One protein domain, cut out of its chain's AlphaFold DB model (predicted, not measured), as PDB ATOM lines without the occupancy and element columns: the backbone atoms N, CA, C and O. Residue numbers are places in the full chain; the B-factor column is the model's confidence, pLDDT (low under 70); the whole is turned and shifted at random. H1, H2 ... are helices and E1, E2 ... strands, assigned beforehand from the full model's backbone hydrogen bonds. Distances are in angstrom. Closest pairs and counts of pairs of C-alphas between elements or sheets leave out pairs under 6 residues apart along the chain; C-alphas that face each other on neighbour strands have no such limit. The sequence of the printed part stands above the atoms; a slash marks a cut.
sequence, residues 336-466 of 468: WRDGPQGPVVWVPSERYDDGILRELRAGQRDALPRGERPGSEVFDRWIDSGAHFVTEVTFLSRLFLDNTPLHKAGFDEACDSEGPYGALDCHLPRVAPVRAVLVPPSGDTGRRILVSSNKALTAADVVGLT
ATOM      1  N   TRP A 336      34.840 116.559 170.093       94.12
ATOM      2  CA  TRP A 336      35.055 116.292 171.515       94.12
ATOM      3  C   TRP A 336      34.307 115.034 171.938       94.12
ATOM      4  O   TRP A 336      33.121 114.891 171.640       94.12
ATOM      5  N   ARG A 337      34.989 114.124 172.634       94.69
ATOM      6  CA  ARG A 337      34.411 112.859 173.106       94.69
ATOM      7  C   ARG A 337      34.791 112.593 174.545       94.69
ATOM      8  O   ARG A 337      35.898 112.919 174.950       94.69
ATOM      9  N   ASP A 338      33.907 111.956 175.299       94.69
ATOM     10  CA  ASP A 338      34.254 111.445 176.623       94.69
ATOM     11  C   ASP A 338      35.014 110.117 176.460       94.69
ATOM     12  O   ASP A 338      34.476 109.136 175.943       94.69
ATOM     13  N   GLY A 339      36.284 110.101 176.860       93.25
ATOM     14  CA  GLY A 339      37.109 108.900 176.936       93.25
ATOM     15  C   GLY A 339      37.141 108.300 178.351       93.25
ATOM     16  O   GLY A 339      36.657 108.914 179.304       93.25
ATOM     17  N   PRO A 340      37.763 107.119 178.527       92.50
ATOM     18  CA  PRO A 340      37.819 106.415 179.815       92.50
ATOM     19  C   PRO A 340      38.448 107.214 180.967       92.50
ATOM     20  O   PRO A 340      38.143 106.964 182.130       92.50
ATOM     21  N   GLN A 341      39.337 108.159 180.650       92.38
ATOM     22  CA  GLN A 341      40.093 108.958 181.624       92.38
ATOM     23  C   GLN A 341      39.726 110.449 181.598       92.38
ATOM     24  O   GLN A 341      40.378 111.256 182.254       92.38
ATOM     25  N   GLY A 342      38.686 110.818 180.852       94.25
ATOM     26  CA  GLY A 342      38.271 112.203 180.659       94.25
ATOM     27  C   GLY A 342      38.021 112.532 179.190       94.25
ATOM     28  O   GLY A 342      38.138 111.654 178.328       94.25
ATOM     29  N   PRO A 343      37.642 113.782 178.890       96.12
ATOM     30  CA  PRO A 343      37.411 114.211 177.521       96.12
ATOM     31  C   PRO A 343      38.669 114.059 176.659       96.12
ATOM     32  O   PRO A 343      39.787 114.233 177.132       96.12
ATOM     33  N   VAL A 344      38.487 113.756 175.380       96.19
ATOM     34  CA  VAL A 344      39.539 113.624 174.373       96.19
ATOM     35  C   VAL A 344      39.081 114.342 173.110       96.19
ATOM     36  O   VAL A 344      37.921 114.225 172.705       96.19
ATOM     37  N   VAL A 345      39.990 115.081 172.476       95.69
ATOM     38  CA  VAL A 345      39.722 115.729 171.187       95.69
ATOM     39  C   VAL A 345      40.171 114.831 170.033       95.69
ATOM     40  O   VAL A 345      41.327 114.415 169.961       95.69
ATOM     41  N   TRP A 346      39.252 114.515 169.125       95.88
ATOM     42  CA  TRP A 346      39.550 113.867 167.853       95.88
ATOM     43  C   TRP A 346      39.852 114.927 166.793       95.88
ATOM     44  O   TRP A 346      39.030 115.808 166.524       95.88
ATOM     45  N   VAL A 347      41.036 114.818 166.194       94.62
ATOM     46  CA  VAL A 347      41.538 115.692 165.133       94.62
ATOM     47  C   VAL A 347      41.525 114.903 163.818       94.62
ATOM     48  O   VAL A 347      42.367 114.011 163.654       94.62
ATOM     49  N   PRO A 348      40.596 115.201 162.889       92.06
ATOM     50  CA  PRO A 348      40.538 114.557 161.578       92.06
ATOM     51  C   PRO A 348      41.861 114.685 160.815       92.06
ATOM     52  O   PRO A 348      42.564 115.688 160.950       92.06
ATOM     53  N   SER A 349      42.190 113.699 159.978       89.94
ATOM     54  CA  SER A 349      43.444 113.686 159.209       89.94
ATOM     55  C   SER A 349      43.606 114.895 158.286       89.94
ATOM     56  O   SER A 349      44.719 115.367 158.079       89.94
ATOM     57  N   GLU A 350      42.507 115.436 157.758       88.56
ATOM     58  CA  GLU A 350      42.485 116.623 156.892       88.56
ATOM     59  C   GLU A 350      42.884 117.898 157.643       88.56
ATOM     60  O   GLU A 350      43.307 118.874 157.033       88.56
ATOM     61  N   ARG A 351      42.752 117.880 158.973       87.12
ATOM     62  CA  ARG A 351      43.080 118.976 159.889       87.12
ATOM     63  C   ARG A 351      44.368 118.714 160.664       87.12
ATOM     64  O   ARG A 351      44.671 119.444 161.606       87.12
ATOM     65  N   TYR A 352      45.105 117.666 160.300       87.88
ATOM     66  CA  TYR A 352      46.370 117.345 160.933       87.88
ATOM     67  C   TYR A 352      47.367 118.495 160.719       87.88
ATOM     68  O   TYR A 352      47.778 118.772 159.591       87.88
ATOM     69  N   ASP A 353      47.802 119.108 161.816       87.88
ATOM     70  CA  ASP A 353      48.876 120.096 161.859       87.88
ATOM     71  C   ASP A 353      49.671 119.932 163.165       87.88
ATOM     72  O   ASP A 353      49.094 119.878 164.255       87.88
ATOM     73  N   ASP A 354      51.001 119.842 163.071       87.19
ATOM     74  CA  ASP A 354      51.866 119.621 164.241       87.19
ATOM     75  C   ASP A 354      51.784 120.786 165.246       87.19
ATOM     76  O   ASP A 354      51.959 120.583 166.451       87.19
ATOM     77  N   GLY A 355      51.524 122.007 164.764       88.44
ATOM     78  CA  GLY A 355      51.328 123.197 165.586       88.44
ATOM     79  C   GLY A 355      50.062 123.086 166.427       88.44
ATOM     80  O   GLY A 355      50.154 123.166 167.653       88.44
ATOM     81  N   ILE A 356      48.925 122.787 165.792       89.31
ATOM     82  CA  ILE A 356      47.637 122.586 166.474       89.31
ATOM     83  C   ILE A 356      47.741 121.465 167.514       89.31
ATOM     84  O   ILE A 356      47.318 121.644 168.652       89.31
ATOM     85  N   LEU A 357      48.336 120.316 167.175       92.62
ATOM     86  CA  LEU A 357      48.475 119.199 168.124       92.62
ATOM     87  C   LEU A 357      49.349 119.558 169.332       92.62
ATOM     88  O   LEU A 357      49.075 119.134 170.457       92.62
ATOM     89  N   ARG A 358      50.403 120.350 169.115       91.25
ATOM     90  CA  ARG A 358      51.269 120.847 170.189       91.25
ATOM     91  C   ARG A 358      50.536 121.842 171.085       91.25
ATOM     92  O   ARG A 358      50.681 121.770 172.302       91.25
ATOM     93  N   GLU A 359      49.755 122.744 170.505       90.88
ATOM     94  CA  GLU A 359      48.955 123.723 171.246       90.88
ATOM     95  C   GLU A 359      47.823 123.052 172.032       90.88
ATOM     96  O   GLU A 359      47.625 123.363 173.207       90.88
ATOM     97  N   LEU A 360      47.165 122.054 171.431       90.50
ATOM     98  CA  LEU A 360      46.206 121.184 172.107       90.50
ATOM     99  C   LEU A 360      46.850 120.508 173.315       90.50
ATOM    100  O   LEU A 360      46.345 120.620 174.424       90.50
ATOM    101  N   ARG A 361      48.015 119.878 173.143       90.25
ATOM    102  CA  ARG A 361      48.740 119.257 174.261       90.25
ATOM    103  C   ARG A 361      49.130 120.261 175.350       90.25
ATOM    104  O   ARG A 361      49.151 119.910 176.526       90.25
ATOM    105  N   ALA A 362      49.469 121.489 174.969       90.06
ATOM    106  CA  ALA A 362      49.780 122.562 175.908       90.06
ATOM    107  C   ALA A 362      48.531 123.124 176.610       90.06
ATOM    108  O   ALA A 362      48.656 124.029 177.434       90.06
ATOM    109  N   GLY A 363      47.335 122.622 176.286       90.31
ATOM    110  CA  GLY A 363      46.092 123.090 176.870       90.31
ATOM    111  C   GLY A 363      45.716 124.502 176.431       90.31
ATOM    112  O   GLY A 363      45.048 125.224 177.169       90.31
ATOM    113  N   GLN A 364      46.168 124.949 175.257       90.44
ATOM    114  CA  GLN A 364      45.896 126.304 174.788       90.44
ATOM    115  C   GLN A 364      44.510 126.382 174.151       90.44
ATOM    116  O   GLN A 364      44.300 125.977 173.012       90.44
ATOM    117  N   ARG A 365      43.546 126.952 174.881       85.81
ATOM    118  CA  ARG A 365      42.171 127.134 174.384       85.81
ATOM    119  C   ARG A 365      42.100 128.021 173.143       85.81
ATOM    120  O   ARG A 365      41.225 127.830 172.301       85.81
ATOM    121  N   ASP A 366      42.980 129.016 173.067       85.69
ATOM    122  CA  ASP A 366      42.908 130.051 172.038       85.69
ATOM    123  C   ASP A 366      43.420 129.612 170.669       85.69
ATOM    124  O   ASP A 366      43.005 130.195 169.669       85.69
ATOM    125  N   ALA A 367      44.195 128.529 170.632       80.56
ATOM    126  CA  ALA A 367      44.602 127.828 169.421       80.56
ATOM    127  C   ALA A 367      43.420 127.286 168.604       80.56
ATOM    128  O   ALA A 367      43.524 127.053 167.403       80.56
ATOM    129  N   LEU A 368      42.276 127.069 169.260       83.56
ATOM    130  CA  LEU A 368      41.097 126.509 168.622       83.56
ATOM    131  C   LEU A 368      40.209 127.603 168.017       83.56
ATOM    132  O   LEU A 368      39.902 128.595 168.704       83.56
ATOM    133  N   PRO A 369      39.697 127.404 166.785       83.75
ATOM    134  CA  PRO A 369      38.638 128.235 166.227       83.75
ATOM    135  C   PRO A 369      37.463 128.337 167.199       83.75
ATOM    136  O   PRO A 369      37.086 127.354 167.839       83.75
ATOM    137  N   ARG A 370      36.848 129.521 167.317       84.88
ATOM    138  CA  ARG A 370      35.782 129.770 168.311       84.88
ATOM    139  C   ARG A 370      34.635 128.754 168.245       84.88
ATOM    140  O   ARG A 370      34.108 128.402 169.293       84.88
ATOM    141  N   GLY A 371      34.282 128.278 167.048       85.38
ATOM    142  CA  GLY A 371      33.226 127.279 166.840       85.38
ATOM    143  C   GLY A 371      33.583 125.850 167.270       85.38
ATOM    144  O   GLY A 371      32.689 125.027 167.413       85.38
ATOM    145  N   GLU A 372      34.863 125.559 167.504       87.81
ATOM    146  CA  GLU A 372      35.369 124.232 167.894       87.81
ATOM    147  C   GLU A 372      35.760 124.168 169.379       87.81
ATOM    148  O   GLU A 372      36.131 123.110 169.893       87.81
ATOM    149  N   ARG A 373      35.684 125.303 170.085       90.88
ATOM    150  CA  ARG A 373      35.993 125.376 171.513       90.88
ATOM    151  C   ARG A 373      34.895 124.668 172.308       90.88
ATOM    152  O   ARG A 373      33.722 125.010 172.160       90.88
ATOM    153  N   PRO A 374      35.252 123.752 173.215       92.19
ATOM    154  CA  PRO A 374      34.274 123.144 174.092       92.19
ATOM    155  C   PRO A 374      33.803 124.172 175.136       92.19
ATOM    156  O   PRO A 374      34.435 125.216 175.370       92.19
ATOM    157  N   GLY A 375      32.682 123.866 175.792       93.94
ATOM    158  CA  GLY A 375      32.257 124.597 176.986       93.94
ATOM    159  C   GLY A 375      33.334 124.542 178.075       93.94
ATOM    160  O   GLY A 375      34.114 123.593 178.121       93.94
ATOM    161  N   SER A 376      33.388 125.554 178.949       93.06
ATOM    162  CA  SER A 376      34.461 125.666 179.954       93.06
ATOM    163  C   SER A 376      34.555 124.435 180.861       93.06
ATOM    164  O   SER A 376      35.650 123.954 181.083       93.06
ATOM    165  N   GLU A 377      33.433 123.835 181.269       95.69
ATOM    166  CA  GLU A 377      33.444 122.608 182.085       95.69
ATOM    167  C   GLU A 377      34.113 121.414 181.374       95.69
ATOM    168  O   GLU A 377      34.884 120.669 181.972       95.69
ATOM    169  N   VAL A 378      33.845 121.222 180.079       95.81
ATOM    170  CA  VAL A 378      34.481 120.153 179.288       95.81
ATOM    171  C   VAL A 378      35.959 120.461 179.070       95.81
ATOM    172  O   VAL A 378      36.781 119.552 179.133       95.81
ATOM    173  N   PHE A 379      36.292 121.735 178.851       94.62
ATOM    174  CA  PHE A 379      37.670 122.191 178.722       94.62
ATOM    175  C   PHE A 379      38.478 121.930 179.997       94.62
ATOM    176  O   PHE A 379      39.549 121.344 179.920       94.62
ATOM    177  N   ASP A 380      37.947 122.299 181.161       95.44
ATOM    178  CA  ASP A 380      38.630 122.135 182.444       95.44
ATOM    179  C   ASP A 380      38.874 120.644 182.731       95.44
ATOM    180  O   ASP A 380      40.005 120.243 182.990       95.44
ATOM    181  N   ARG A 381      37.860 119.785 182.525       96.94
ATOM    182  CA  ARG A 381      38.024 118.320 182.634       96.94
ATOM    183  C   ARG A 381      39.055 117.761 181.651       96.94
ATOM    184  O   ARG A 381      39.760 116.811 181.976       96.94
ATOM    185  N   TRP A 382      39.128 118.310 180.439       95.88
ATOM    186  CA  TRP A 382      40.118 117.903 179.443       95.88
ATOM    187  C   TRP A 382      41.540 118.268 179.879       95.88
ATOM    188  O   TRP A 382      42.430 117.419 179.813       95.88
ATOM    189  N   ILE A 383      41.749 119.487 180.381       95.69
ATOM    190  CA  ILE A 383      43.034 119.927 180.938       95.69
ATOM    191  C   ILE A 383      43.437 119.047 182.122       95.69
ATOM    192  O   ILE A 383      44.550 118.524 182.127       95.69
ATOM    193  N   ASP A 384      42.518 118.813 183.061       95.31
ATOM    194  CA  ASP A 384      42.750 117.968 184.238       95.31
ATOM    195  C   ASP A 384      43.102 116.525 183.853       95.31
ATOM    196  O   ASP A 384      43.900 115.872 184.526       95.31
ATOM    197  N   SER A 385      42.546 116.034 182.741       93.06
ATOM    198  CA  SER A 385      42.877 114.714 182.200       93.06
ATOM    199  C   SER A 385      44.230 114.656 181.487       93.06
ATOM    200  O   SER A 385      44.680 113.561 181.191       93.06
ATOM    201  N   GLY A 386      44.894 115.788 181.223       93.75
ATOM    202  CA  GLY A 386      46.191 115.843 180.534       93.75
ATOM    203  C   GLY A 386      46.140 116.343 179.087       93.75
ATOM    204  O   GLY A 386      47.080 116.102 178.327       93.75
ATOM    205  N   ALA A 387      45.060 117.030 178.701       94.81
ATOM    206  CA  ALA A 387      44.870 117.643 177.385       94.81
ATOM    207  C   ALA A 387      45.046 116.653 176.213       94.81
ATOM    208  O   ALA A 387      45.749 116.894 175.224       94.81
ATOM    209  N   HIS A 388      44.419 115.483 176.342       95.75
ATOM    210  CA  HIS A 388      44.610 114.372 175.419       95.75
ATOM    211  C   HIS A 388      43.923 114.559 174.064       95.75
ATOM    212  O   HIS A 388      42.815 115.090 173.971       95.75
ATOM    213  N   PHE A 389      44.565 114.057 173.010       96.25
ATOM    214  CA  PHE A 389      44.040 114.054 171.651       96.25
ATOM    215  C   PHE A 389      44.207 112.681 171.000       96.25
ATOM    216  O   PHE A 389      45.062 111.879 171.397       96.25
ATOM    217  N   VAL A 390      43.406 112.441 169.965       97.38
ATOM    218  CA  VAL A 390      43.565 111.336 169.019       97.38
ATOM    219  C   VAL A 390      43.530 111.914 167.604       97.38
ATOM    220  O   VAL A 390      42.739 112.809 167.319       97.38
ATOM    221  N   THR A 391      44.395 111.433 166.718       96.56
ATOM    222  CA  THR A 391      44.421 111.843 165.306       96.56
ATOM    223  C   THR A 391      44.812 110.678 164.404       96.56
ATOM    224  O   THR A 391      45.304 109.656 164.882       96.56
ATOM    225  N   GLU A 392      44.590 110.821 163.102       95.38
ATOM    226  CA  GLU A 392      45.038 109.869 162.089       95.38
ATOM    227  C   GLU A 392      46.245 110.418 161.332       95.38
ATOM    228  O   GLU A 392      46.237 111.548 160.847       95.38
ATOM    229  N   VAL A 393      47.289 109.594 161.219       93.62
ATOM    230  CA  VAL A 393      48.487 109.908 160.436       93.62
ATOM    231  C   VAL A 393      48.514 109.073 159.165       93.62
ATOM    232  O   VAL A 393      48.253 107.873 159.172       93.62
ATOM    233  N   THR A 394      48.880 109.699 158.050       88.56
ATOM    234  CA  THR A 394      48.862 109.037 156.737       88.56
ATOM    235  C   THR A 394      49.987 108.010 156.571       88.56
ATOM    236  O   THR A 394      49.838 107.033 155.841       88.56
ATOM    237  N   PHE A 395      51.129 108.215 157.240       90.00
ATOM    238  CA  PHE A 395      52.330 107.399 157.055       90.00
ATOM    239  C   PHE A 395      53.019 107.094 158.387       90.00
ATOM    240  O   PHE A 395      53.215 107.992 159.206       90.00
ATOM    241  N   LEU A 396      53.483 105.849 158.555       89.62
ATOM    242  CA  LEU A 396      54.288 105.432 159.714       89.62
ATOM    243  C   LEU A 396      55.591 106.232 159.844       89.62
ATOM    244  O   LEU A 396      56.043 106.455 160.959       89.62
ATOM    245  N   SER A 397      56.149 106.734 158.737       89.62
ATOM    246  CA  SER A 397      57.390 107.525 158.729       89.62
ATOM    247  C   SER A 397      57.280 108.875 159.442       89.62
ATOM    248  O   SER A 397      58.294 109.539 159.661       89.62
ATOM    249  N   ARG A 398      56.064 109.294 159.824       91.06
ATOM    250  CA  ARG A 398      55.852 110.438 160.722       91.06
ATOM    251  C   ARG A 398      56.093 110.100 162.191       91.06
ATOM    252  O   ARG A 398      56.307 111.007 162.987       91.06
ATOM    253  N   LEU A 399      56.068 108.822 162.546       95.88
ATOM    254  CA  LEU A 399      56.309 108.325 163.892       95.88
ATOM    255  C   LEU A 399      57.773 107.932 164.052       95.88
ATOM    256  O   LEU A 399      58.421 107.507 163.099       95.88
ATOM    257  N   PHE A 400      58.297 108.093 165.261       96.88
ATOM    258  CA  PHE A 400      59.696 107.835 165.577       96.88
ATOM    259  C   PHE A 400      59.799 106.897 166.770       96.88
ATOM    260  O   PHE A 400      59.157 107.123 167.794       96.88
ATOM    261  N   LEU A 401      60.645 105.882 166.647       96.31
ATOM    262  CA  LEU A 401      61.064 105.016 167.742       96.31
ATOM    263  C   LEU A 401      62.574 105.196 167.902       96.31
ATOM    264  O   LEU A 401      63.301 105.116 166.916       96.31
ATOM    265  N   ASP A 402      63.030 105.548 169.105       92.69
ATOM    266  CA  ASP A 402      64.450 105.801 169.400       92.69
ATOM    267  C   ASP A 402      65.136 106.748 168.396       92.69
ATOM    268  O   ASP A 402      66.225 106.492 167.884       92.69
ATOM    269  N   ASN A 403      64.464 107.863 168.080       83.69
ATOM    270  CA  ASN A 403      64.891 108.870 167.094       83.69
ATOM    271  C   ASN A 403      65.032 108.366 165.646       83.69
ATOM    272  O   ASN A 403      65.525 109.100 164.788       83.69
ATOM    273  N   THR A 404      64.529 107.170 165.343       89.12
ATOM    274  CA  THR A 404      64.510 106.600 163.993       89.12
ATOM    275  C   THR A 404      63.086 106.634 163.426       89.12
ATOM    276  O   THR A 404      62.157 106.213 164.118       89.12
ATOM    277  N   PRO A 405      62.876 107.119 162.185       91.69
ATOM    278  CA  PRO A 405      61.566 107.068 161.543       91.69
ATOM    279  C   PRO A 405      61.047 105.628 161.439       91.69
ATOM    280  O   PRO A 405      61.738 104.732 160.940       91.69
ATOM    281  N   LEU A 406      59.807 105.409 161.870       91.44
ATOM    282  CA  LEU A 406      59.158 104.107 161.801       91.44
ATOM    283  C   LEU A 406      58.783 103.773 160.357       91.44
ATOM    284  O   LEU A 406      58.184 104.552 159.618       91.44
ATOM    285  N   HIS A 407      59.116 102.559 159.959       90.12
ATOM    286  CA  HIS A 407      58.679 101.943 158.715       90.12
ATOM    287  C   HIS A 407      57.873 100.692 159.059       90.12
ATOM    288  O   HIS A 407      57.862 100.246 160.204       90.12
ATOM    289  N   LYS A 408      57.182 100.115 158.070       89.12
ATOM    290  CA  LYS A 408      56.266  98.992 158.308       89.12
ATOM    291  C   LYS A 408      56.938  97.819 159.036       89.12
ATOM    292  O   LYS A 408      56.386  97.356 160.020       89.12
ATOM    293  N   ALA A 409      58.119  97.389 158.585       88.44
ATOM    294  CA  ALA A 409      58.830  96.272 159.211       88.44
ATOM    295  C   ALA A 409      59.203  96.568 160.673       88.44
ATOM    296  O   ALA A 409      58.898  95.760 161.539       88.44
ATOM    297  N   GLY A 410      59.763  97.752 160.955       90.00
ATOM    298  CA  GLY A 410      60.084  98.158 162.325       90.00
ATOM    299  C   GLY A 410      58.857  98.307 163.230       90.00
ATOM    300  O   GLY A 410      58.938  98.001 164.413       90.00
ATOM    301  N   PHE A 411      57.707  98.730 162.692       94.94
ATOM    302  CA  PHE A 411      56.457  98.732 163.454       94.94
ATOM    303  C   PHE A 411      55.986  97.304 163.747       94.94
ATOM    304  O   PHE A 411      55.710  96.998 164.898       94.94
ATOM    305  N   ASP A 412      55.924  96.441 162.728       93.69
ATOM    306  CA  ASP A 412      55.464  95.052 162.861       93.69
ATOM    307  C   ASP A 412      56.359  94.241 163.831       93.69
ATOM    308  O   ASP A 412      55.871  93.343 164.509       93.69
ATOM    309  N   GLU A 413      57.657  94.561 163.912       96.12
ATOM    310  CA  GLU A 413      58.615  93.943 164.842       96.12
ATOM    311  C   GLU A 413      58.460  94.444 166.285       96.12
ATOM    312  O   GLU A 413      58.574  93.655 167.223       96.12
ATOM    313  N   ALA A 414      58.216  95.744 166.468       96.00
ATOM    314  CA  ALA A 414      58.196  96.372 167.786       96.00
ATOM    315  C   ALA A 414      56.803  96.430 168.432       96.00
ATOM    316  O   ALA A 414      56.712  96.672 169.633       96.00
ATOM    317  N   CYS A 415      55.720  96.283 167.661       97.00
ATOM    318  CA  CYS A 415      54.371  96.486 168.178       97.00
ATOM    319  C   CYS A 415      53.881  95.325 169.051       97.00
ATOM    320  O   CYS A 415      54.054  94.148 168.726       97.00
ATOM    321  N   ASP A 416      53.152  95.675 170.104       97.44
ATOM    322  CA  ASP A 416      52.353  94.744 170.882       97.44
ATOM    323  C   ASP A 416      51.052  94.428 170.134       97.44
ATOM    324  O   ASP A 416      50.389  95.307 169.574       97.44
ATOM    325  N   SER A 417      50.654  93.157 170.128       96.50
ATOM    326  CA  SER A 417      49.374  92.738 169.550       96.50
ATOM    327  C   SER A 417      48.243  92.894 170.569       96.50
ATOM    328  O   SER A 417      48.191  92.176 171.566       96.50
ATOM    329  N   GLU A 418      47.291  93.781 170.283       96.50
ATOM    330  CA  GLU A 418      46.086  94.015 171.084       96.50
ATOM    331  C   GLU A 418      44.832  93.617 170.295       96.50
ATOM    332  O   GLU A 418      44.155  94.434 169.666       96.50
ATOM    333  N   GLY A 419      44.517  92.320 170.303       94.06
ATOM    334  CA  GLY A 419      43.417  91.784 169.503       94.06
ATOM    335  C   GLY A 419      43.718  91.907 168.001       94.06
ATOM    336  O   GLY A 419      44.733  91.372 167.561       94.06
ATOM    337  N   PRO A 420      42.862  92.563 167.189       94.56
ATOM    338  CA  PRO A 420      43.123  92.764 165.762       94.56
ATOM    339  C   PRO A 420      44.060  93.952 165.472       94.56
ATOM    340  O   PRO A 420      44.342  94.221 164.305       94.56
ATOM    341  N   TYR A 421      44.498  94.684 166.498       97.06
ATOM    342  CA  TYR A 421      45.280  95.908 166.362       97.06
ATOM    343  C   TYR A 421      46.744  95.677 166.744       97.06
ATOM    344  O   TYR A 421      47.038  94.915 167.663       97.06
ATOM    345  N   GLY A 422      47.656  96.373 166.066       97.06
ATOM    346  CA  GLY A 422      49.039  96.523 166.528       97.06
ATOM    347  C   GLY A 422      49.187  97.848 167.267       97.06
ATOM    348  O   GLY A 422      48.796  98.880 166.721       97.06
ATOM    349  N   ALA A 423      49.730  97.839 168.480       97.88
ATOM    350  CA  ALA A 423      49.946  99.032 169.291       97.88
ATOM    351  C   ALA A 423      51.436  99.220 169.593       97.88
ATOM    352  O   ALA A 423      52.136  98.267 169.914       97.88
ATOM    353  N   LEU A 424      51.932 100.448 169.489       98.25
ATOM    354  CA  LEU A 424      53.327 100.771 169.772       98.25
ATOM    355  C   LEU A 424      53.425 102.143 170.431       98.25
ATOM    356  O   LEU A 424      52.933 103.137 169.895       98.25
ATOM    357  N   ASP A 425      54.110 102.210 171.566       98.19
ATOM    358  CA  ASP A 425      54.491 103.485 172.158       98.19
ATOM    359  C   ASP A 425      55.693 104.059 171.408       98.19
ATOM    360  O   ASP A 425      56.763 103.461 171.339       98.19
ATOM    361  N   CYS A 426      55.523 105.252 170.855       97.69
ATOM    362  CA  CYS A 426      56.533 105.913 170.042       97.69
ATOM    363  C   CYS A 426      56.512 107.427 170.289       97.69
ATOM    364  O   CYS A 426      55.980 107.918 171.291       97.69
ATOM    365  N   HIS A 427      57.118 108.189 169.387       95.94
ATOM    366  CA  HIS A 427      57.169 109.640 169.443       95.94
ATOM    367  C   HIS A 427      56.614 110.257 168.160       95.94
ATOM    368  O   HIS A 427      56.958 109.836 167.057       95.94
ATOM    369  N   LEU A 428      55.792 111.295 168.311       94.81
ATOM    370  CA  LEU A 428      55.391 112.186 167.231       94.81
ATOM    371  C   LEU A 428      56.258 113.456 167.318       94.81
ATOM    372  O   LEU A 428      56.142 114.197 168.302       94.81
ATOM    373  N   PRO A 429      57.177 113.697 166.360       87.62
ATOM    374  CA  PRO A 429      58.138 114.799 166.409       87.62
ATOM    375  C   PRO A 429      57.498 116.138 166.766       87.62
ATOM    376  O   PRO A 429      56.470 116.496 166.212       87.62
ATOM    377  N   ARG A 430      58.130 116.894 167.677       84.69
ATOM    378  CA  ARG A 430      57.686 118.226 168.151       84.69
ATOM    379  C   ARG A 430      56.340 118.269 168.887       84.69
ATOM    380  O   ARG A 430      56.006 119.326 169.417       84.69
ATOM    381  N   VAL A 431      55.620 117.153 168.964       90.81
ATOM    382  CA  VAL A 431      54.343 117.057 169.667       90.81
ATOM    383  C   VAL A 431      54.531 116.349 171.000       90.81
ATOM    384  O   VAL A 431      54.450 117.008 172.036       90.81
ATOM    385  N   ALA A 432      54.777 115.031 171.005       89.19
ATOM    386  CA  ALA A 432      54.822 114.230 172.231       89.19
ATOM    387  C   ALA A 432      55.290 112.784 172.027       89.19
ATOM    388  O   ALA A 432      55.184 112.244 170.924       89.19
ATOM    389  N   PRO A 433      55.652 112.090 173.121       95.75
ATOM    390  CA  PRO A 433      55.450 110.653 173.217       95.75
ATOM    391  C   PRO A 433      53.962 110.319 173.022       95.75
ATOM    392  O   PRO A 433      53.102 110.925 173.657       95.75
ATOM    393  N   VAL A 434      53.671 109.344 172.170       97.44
ATOM    394  CA  VAL A 434      52.315 108.947 171.771       97.44
ATOM    395  C   VAL A 434      52.190 107.426 171.749       97.44
ATOM    396  O   VAL A 434      53.202 106.725 171.746       97.44
ATOM    397  N   ARG A 435      50.959 106.925 171.707       98.00
ATOM    398  CA  ARG A 435      50.642 105.532 171.389       98.00
ATOM    399  C   ARG A 435      50.082 105.464 169.977       98.00
ATOM    400  O   ARG A 435      49.059 106.086 169.688       98.00
ATOM    401  N   ALA A 436      50.768 104.749 169.097       97.81
ATOM    402  CA  ALA A 436      50.335 104.504 167.732       97.81
ATOM    403  C   ALA A 436      49.576 103.179 167.647       97.81
ATOM    404  O   ALA A 436      50.019 102.172 168.191       97.81
ATOM    405  N   VAL A 437      48.444 103.184 166.951       98.06
ATOM    406  CA  VAL A 437      47.545 102.043 166.784       98.06
ATOM    407  C   VAL A 437      47.333 101.802 165.294       98.06
ATOM    408  O   VAL A 437      46.759 102.631 164.585       98.06
ATOM    409  N   LEU A 438      47.801 100.654 164.813       96.81
ATOM    410  CA  LEU A 438      47.605 100.201 163.446       96.81
ATOM    411  C   LEU A 438      46.273  99.457 163.341       96.81
ATOM    412  O   LEU A 438      46.113  98.361 163.881       96.81
ATOM    413  N   VAL A 439      45.331 100.053 162.615       95.62
ATOM    414  CA  VAL A 439      43.997  99.493 162.399       95.62
ATOM    415  C   VAL A 439      43.989  98.730 161.071       95.62
ATOM    416  O   VAL A 439      44.299  99.320 160.024       95.62
ATOM    417  N   PRO A 440      43.671  97.422 161.074       92.31
ATOM    418  CA  PRO A 440      43.576  96.652 159.842       92.31
ATOM    419  C   PRO A 440      42.430  97.181 158.963       92.31
ATOM    420  O   PRO A 440      41.491  97.792 159.475       92.31
ATOM    421  N   PRO A 441      42.484  96.955 157.640       91.12
ATOM    422  CA  PRO A 441      41.402  97.363 156.747       91.12
ATOM    423  C   PRO A 441      40.084  96.679 157.142       91.12
ATOM    424  O   PRO A 441      40.070  95.482 157.434       91.12
ATOM    425  N   SER A 442      38.982  97.432 157.129       88.25
ATOM    426  CA  SER A 442      37.644  96.940 157.476       88.25
ATOM    427  C   SER A 442      36.587  97.554 156.558       88.25
ATOM    428  O   SER A 442      36.394  98.771 156.539       88.25
ATOM    429  N   GLY A 443      35.880  96.704 155.806       81.31
ATOM    430  CA  GLY A 443      34.879  97.135 154.826       81.31
ATOM    431  C   GLY A 443      35.488  98.050 153.759       81.31
ATOM    432  O   GLY A 443      36.494  97.695 153.149       81.31
ATOM    433  N   ASP A 444      34.895  99.233 153.582       78.44
ATOM    434  CA  ASP A 444      35.346 100.255 152.623       78.44
ATOM    435  C   ASP A 444      36.494 101.129 153.152       78.44
ATOM    436  O   ASP A 444      37.062 101.938 152.416       78.44
ATOM    437  N   THR A 445      36.856 100.989 154.431       76.19
ATOM    438  CA  THR A 445      37.968 101.745 155.014       76.19
ATOM    439  C   THR A 445      39.276 100.983 154.836       76.19
ATOM    440  O   THR A 445      39.404  99.811 155.205       76.19
ATOM    441  N   GLY A 446      40.263 101.661 154.243       85.81
ATOM    442  CA  GLY A 446      41.623 101.149 154.127       85.81
ATOM    443  C   GLY A 446      42.290 100.953 155.491       85.81
ATOM    444  O   GLY A 446      41.709 101.177 156.547       85.81
ATOM    445  N   ARG A 447      43.554 100.533 155.469       88.56
ATOM    446  CA  ARG A 447      44.389 100.486 156.675       88.56
ATOM    447  C   ARG A 447      44.583 101.907 157.216       88.56
ATOM    448  O   ARG A 447      44.932 102.792 156.439       88.56
ATOM    449  N   ARG A 448      44.426 102.095 158.527       93.81
ATOM    450  CA  ARG A 448      44.555 103.401 159.199       93.81
ATOM    451  C   ARG A 448      45.629 103.347 160.279       93.81
ATOM    452  O   ARG A 448      45.879 102.285 160.851       93.81
ATOM    453  N   ILE A 449      46.251 104.486 160.563       95.94
ATOM    454  CA  ILE A 449      47.210 104.635 161.662       95.94
ATOM    455  C   ILE A 449      46.676 105.727 162.577       95.94
ATOM    456  O   ILE A 449      46.675 106.904 162.222       95.94
ATOM    457  N   LEU A 450      46.208 105.327 163.752       97.19
ATOM    458  CA  LEU A 450      45.704 106.241 164.764       97.19
ATOM    459  C   LEU A 450      46.801 106.534 165.778       97.19
ATOM    460  O   LEU A 450      47.618 105.673 166.089       97.19
ATOM    461  N   VAL A 451      46.824 107.751 166.297       97.25
ATOM    462  CA  VAL A 451      47.823 108.201 167.262       97.25
ATOM    463  C   VAL A 451      47.105 108.866 168.417       97.25
ATOM    464  O   VAL A 451      46.329 109.793 168.200       97.25
ATOM    465  N   SER A 452      47.377 108.413 169.638       97.56
ATOM    466  CA  SER A 452      46.870 109.027 170.862       97.56
ATOM    467  C   SER A 452      47.999 109.628 171.686       97.56
ATOM    468  O   SER A 452      49.041 108.999 171.879       97.56
ATOM    469  N   SER A 453      47.789 110.827 172.231       96.88
ATOM    470  CA  SER A 453      48.694 111.383 173.242       96.88
ATOM    471  C   SER A 453      48.511 110.757 174.628       96.88
ATOM    472  O   SER A 453      49.357 110.959 175.497       96.88
ATOM    473  N   ASN A 454      47.448 109.972 174.837       96.12
ATOM    474  CA  ASN A 454      47.245 109.199 176.053       96.12
ATOM    475  C   ASN A 454      47.707 107.750 175.856       96.12
ATOM    476  O   ASN A 454      47.012 106.932 175.254       96.12
ATOM    477  N   LYS A 455      48.869 107.418 176.417       95.56
ATOM    478  CA  LYS A 455      49.440 106.065 176.335       95.56
ATOM    479  C   LYS A 455      48.708 105.021 177.177       95.56
ATOM    480  O   LYS A 455      48.939 103.834 176.987       95.56
ATOM    481  N   ALA A 456      47.845 105.445 178.097       95.06
ATOM    482  CA  ALA A 456      47.072 104.533 178.931       95.06
ATOM    483  C   ALA A 456      45.813 103.995 178.229       95.06
ATOM    484  O   ALA A 456      45.188 103.074 178.750       95.06
ATOM    485  N   LEU A 457      45.427 104.557 177.075       95.94
ATOM    486  CA  LEU A 457      44.305 104.048 176.287       95.94
ATOM    487  C   LEU A 457      44.687 102.748 175.577       95.94
ATOM    488  O   LEU A 457      45.757 102.651 174.973       95.94
ATOM    489  N   THR A 458      43.783 101.769 175.597       97.12
ATOM    490  CA  THR A 458      43.945 100.550 174.794       97.12
ATOM    491  C   THR A 458      43.719 100.853 173.313       97.12
ATOM    492  O   THR A 458      43.077 101.845 172.954       97.12
ATOM    493  N   ALA A 459      44.193  99.984 172.420       97.00
ATOM    494  CA  ALA A 459      43.941 100.121 170.988       97.00
ATOM    495  C   ALA A 459      42.438 100.193 170.663       97.00
ATOM    496  O   ALA A 459      42.022 100.975 169.805       97.00
ATOM    497  N   ALA A 460      41.614  99.427 171.386       96.62
ATOM    498  CA  ALA A 460      40.162  99.440 171.236       96.62
ATOM    499  C   ALA A 460      39.542 100.785 171.652       96.62
ATOM    500  O   ALA A 460      38.672 101.288 170.938       96.62
ATOM    501  N   ASP A 461      40.017 101.390 172.746       96.94
ATOM    502  CA  ASP A 461      39.565 102.718 173.181       96.94
ATOM    503  C   ASP A 461      39.899 103.774 172.125       96.94
ATOM    504  O   ASP A 461      39.036 104.560 171.732       96.94
ATOM    505  N   VAL A 462      41.135 103.758 171.608       96.94
ATOM    506  CA  VAL A 462      41.582 104.692 170.564       96.94
ATOM    507  C   VAL A 462      40.715 104.561 169.313       96.94
ATOM    508  O   VAL A 462      40.247 105.572 168.798       96.94
ATOM    509  N   VAL A 463      40.444 103.339 168.842       95.88
ATOM    510  CA  VAL A 463      39.577 103.112 167.672       95.88
ATOM    511  C   VAL A 463      38.154 103.609 167.940       95.88
ATOM    512  O   VAL A 463      37.596 104.319 167.098       95.88
ATOM    513  N   GLY A 464      37.585 103.299 169.110       95.25
ATOM    514  CA  GLY A 464      36.237 103.716 169.509       95.25
ATOM    515  C   GLY A 464      36.054 105.236 169.559       95.25
ATOM    516  O   GLY A 464      34.987 105.747 169.216       95.25
ATOM    517  N   LEU A 465      37.116 105.982 169.874       94.31
ATOM    518  CA  LEU A 465      37.122 107.448 169.835       94.31
ATOM    519  C   LEU A 465      37.105 108.032 168.409       94.31
ATOM    520  O   LEU A 465      36.923 109.238 168.267       94.31
ATOM    521  N   THR A 466      37.236 107.218 167.357       90.00
ATOM    522  CA  THR A 466      37.236 107.690 165.954       90.00
ATOM    523  C   THR A 466      35.999 107.303 165.148       90.00
ATOM    524  O   THR A 466      35.826 107.794 164.034       90.00
TER     525      THR A 466
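This is residues 336 to 466 of the 468 residues of an uncharacterized protein of Deltaproteobacteria bacterium (UniProt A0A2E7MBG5). A strongly twisted sheet of seven strands, curled like part of a barrel but not closed, wraps round the short helix H4, while H1, H2 and H3 pack on its other face. H2 lies near one end of the longest axis and H3 near the other, and the loop of residues 441 to 446 sticks out. The printed part has 131 residues, with four named helices and seven named strands in the order E1 E2 H1 H2 E3 H3 E4 E5 E6 E7 H4. The mixed sheet runs E1 E2 E3 E7 E6 E5 E4, and the class is mixed, helices and strands. The whole is compact, with a radius of gyration of the C-alphas of 14.4 A and spans of 43 by 30 by 26 A.

E1, residues 336 to 339, begins at C-alpha 336 (35.055, 116.292, 171.515). E2 is residues 342 to 347, 16.2 A long, H1 residues 354 to 361, and H2 residues 376 to 384, 12.1 A. E3 is residues 389 to 392, H3 residues 408 to 414, and E4 residues 416 to 418. E5, residues 421 to 428, 19.2 A, bends by 67 degrees at residue 425. E6 is residues 432 to 439, 20.8 A, and E7 residues 448 to 452, 13.2 A. H4, residues 459 to 464, ends at C-alpha 464 (36.237, 103.716, 169.509).

E1 and E2 form an antiparallel hairpin, with N 337 and O 344 at 2.9 A. E2 is parallel to E3, with N 390 and O 345 at 2.9 A; E2, H1, H2 and E3 make a strand-helix-strand unit, two parallel neighbours joined through helices, with a right-handed crossover. E3 and E7 are antiparallel, with N 451 and O 391 at 2.8 A. E4 to E7 form a meander, each strand the antiparallel neighbour of the one before: N 416 and O 423 are 2.8 A apart, N 436 and O 424 2.8 A, and N 450 and O 437 2.9 A. There are three layers, with H1, H2 and H3 on one face and H4 on the other. H2 runs across the strands, its closest C-alphas to E2 being Trp 382 and Pro 343, 5.0 A. H3 lies over E5, at a height over the sheet of 9.3 A. The sheet curls round H4; the closest C-alphas of H4 and E6 are Ala 459 and Val 437, 5.9 A. In H1, H2, H3 and H4 every O i to N i+4 pair is within hydrogen-bond range.

The two C-alphas farthest apart are those of Ser 376 and Ala 409, 43.5 A. The printed part has no cut. The links H1 to H2 and E3 to H3 are long, with 14 and 15 residues. The mean pLDDT of the printed part is 92.7, and no printed residue is under 70.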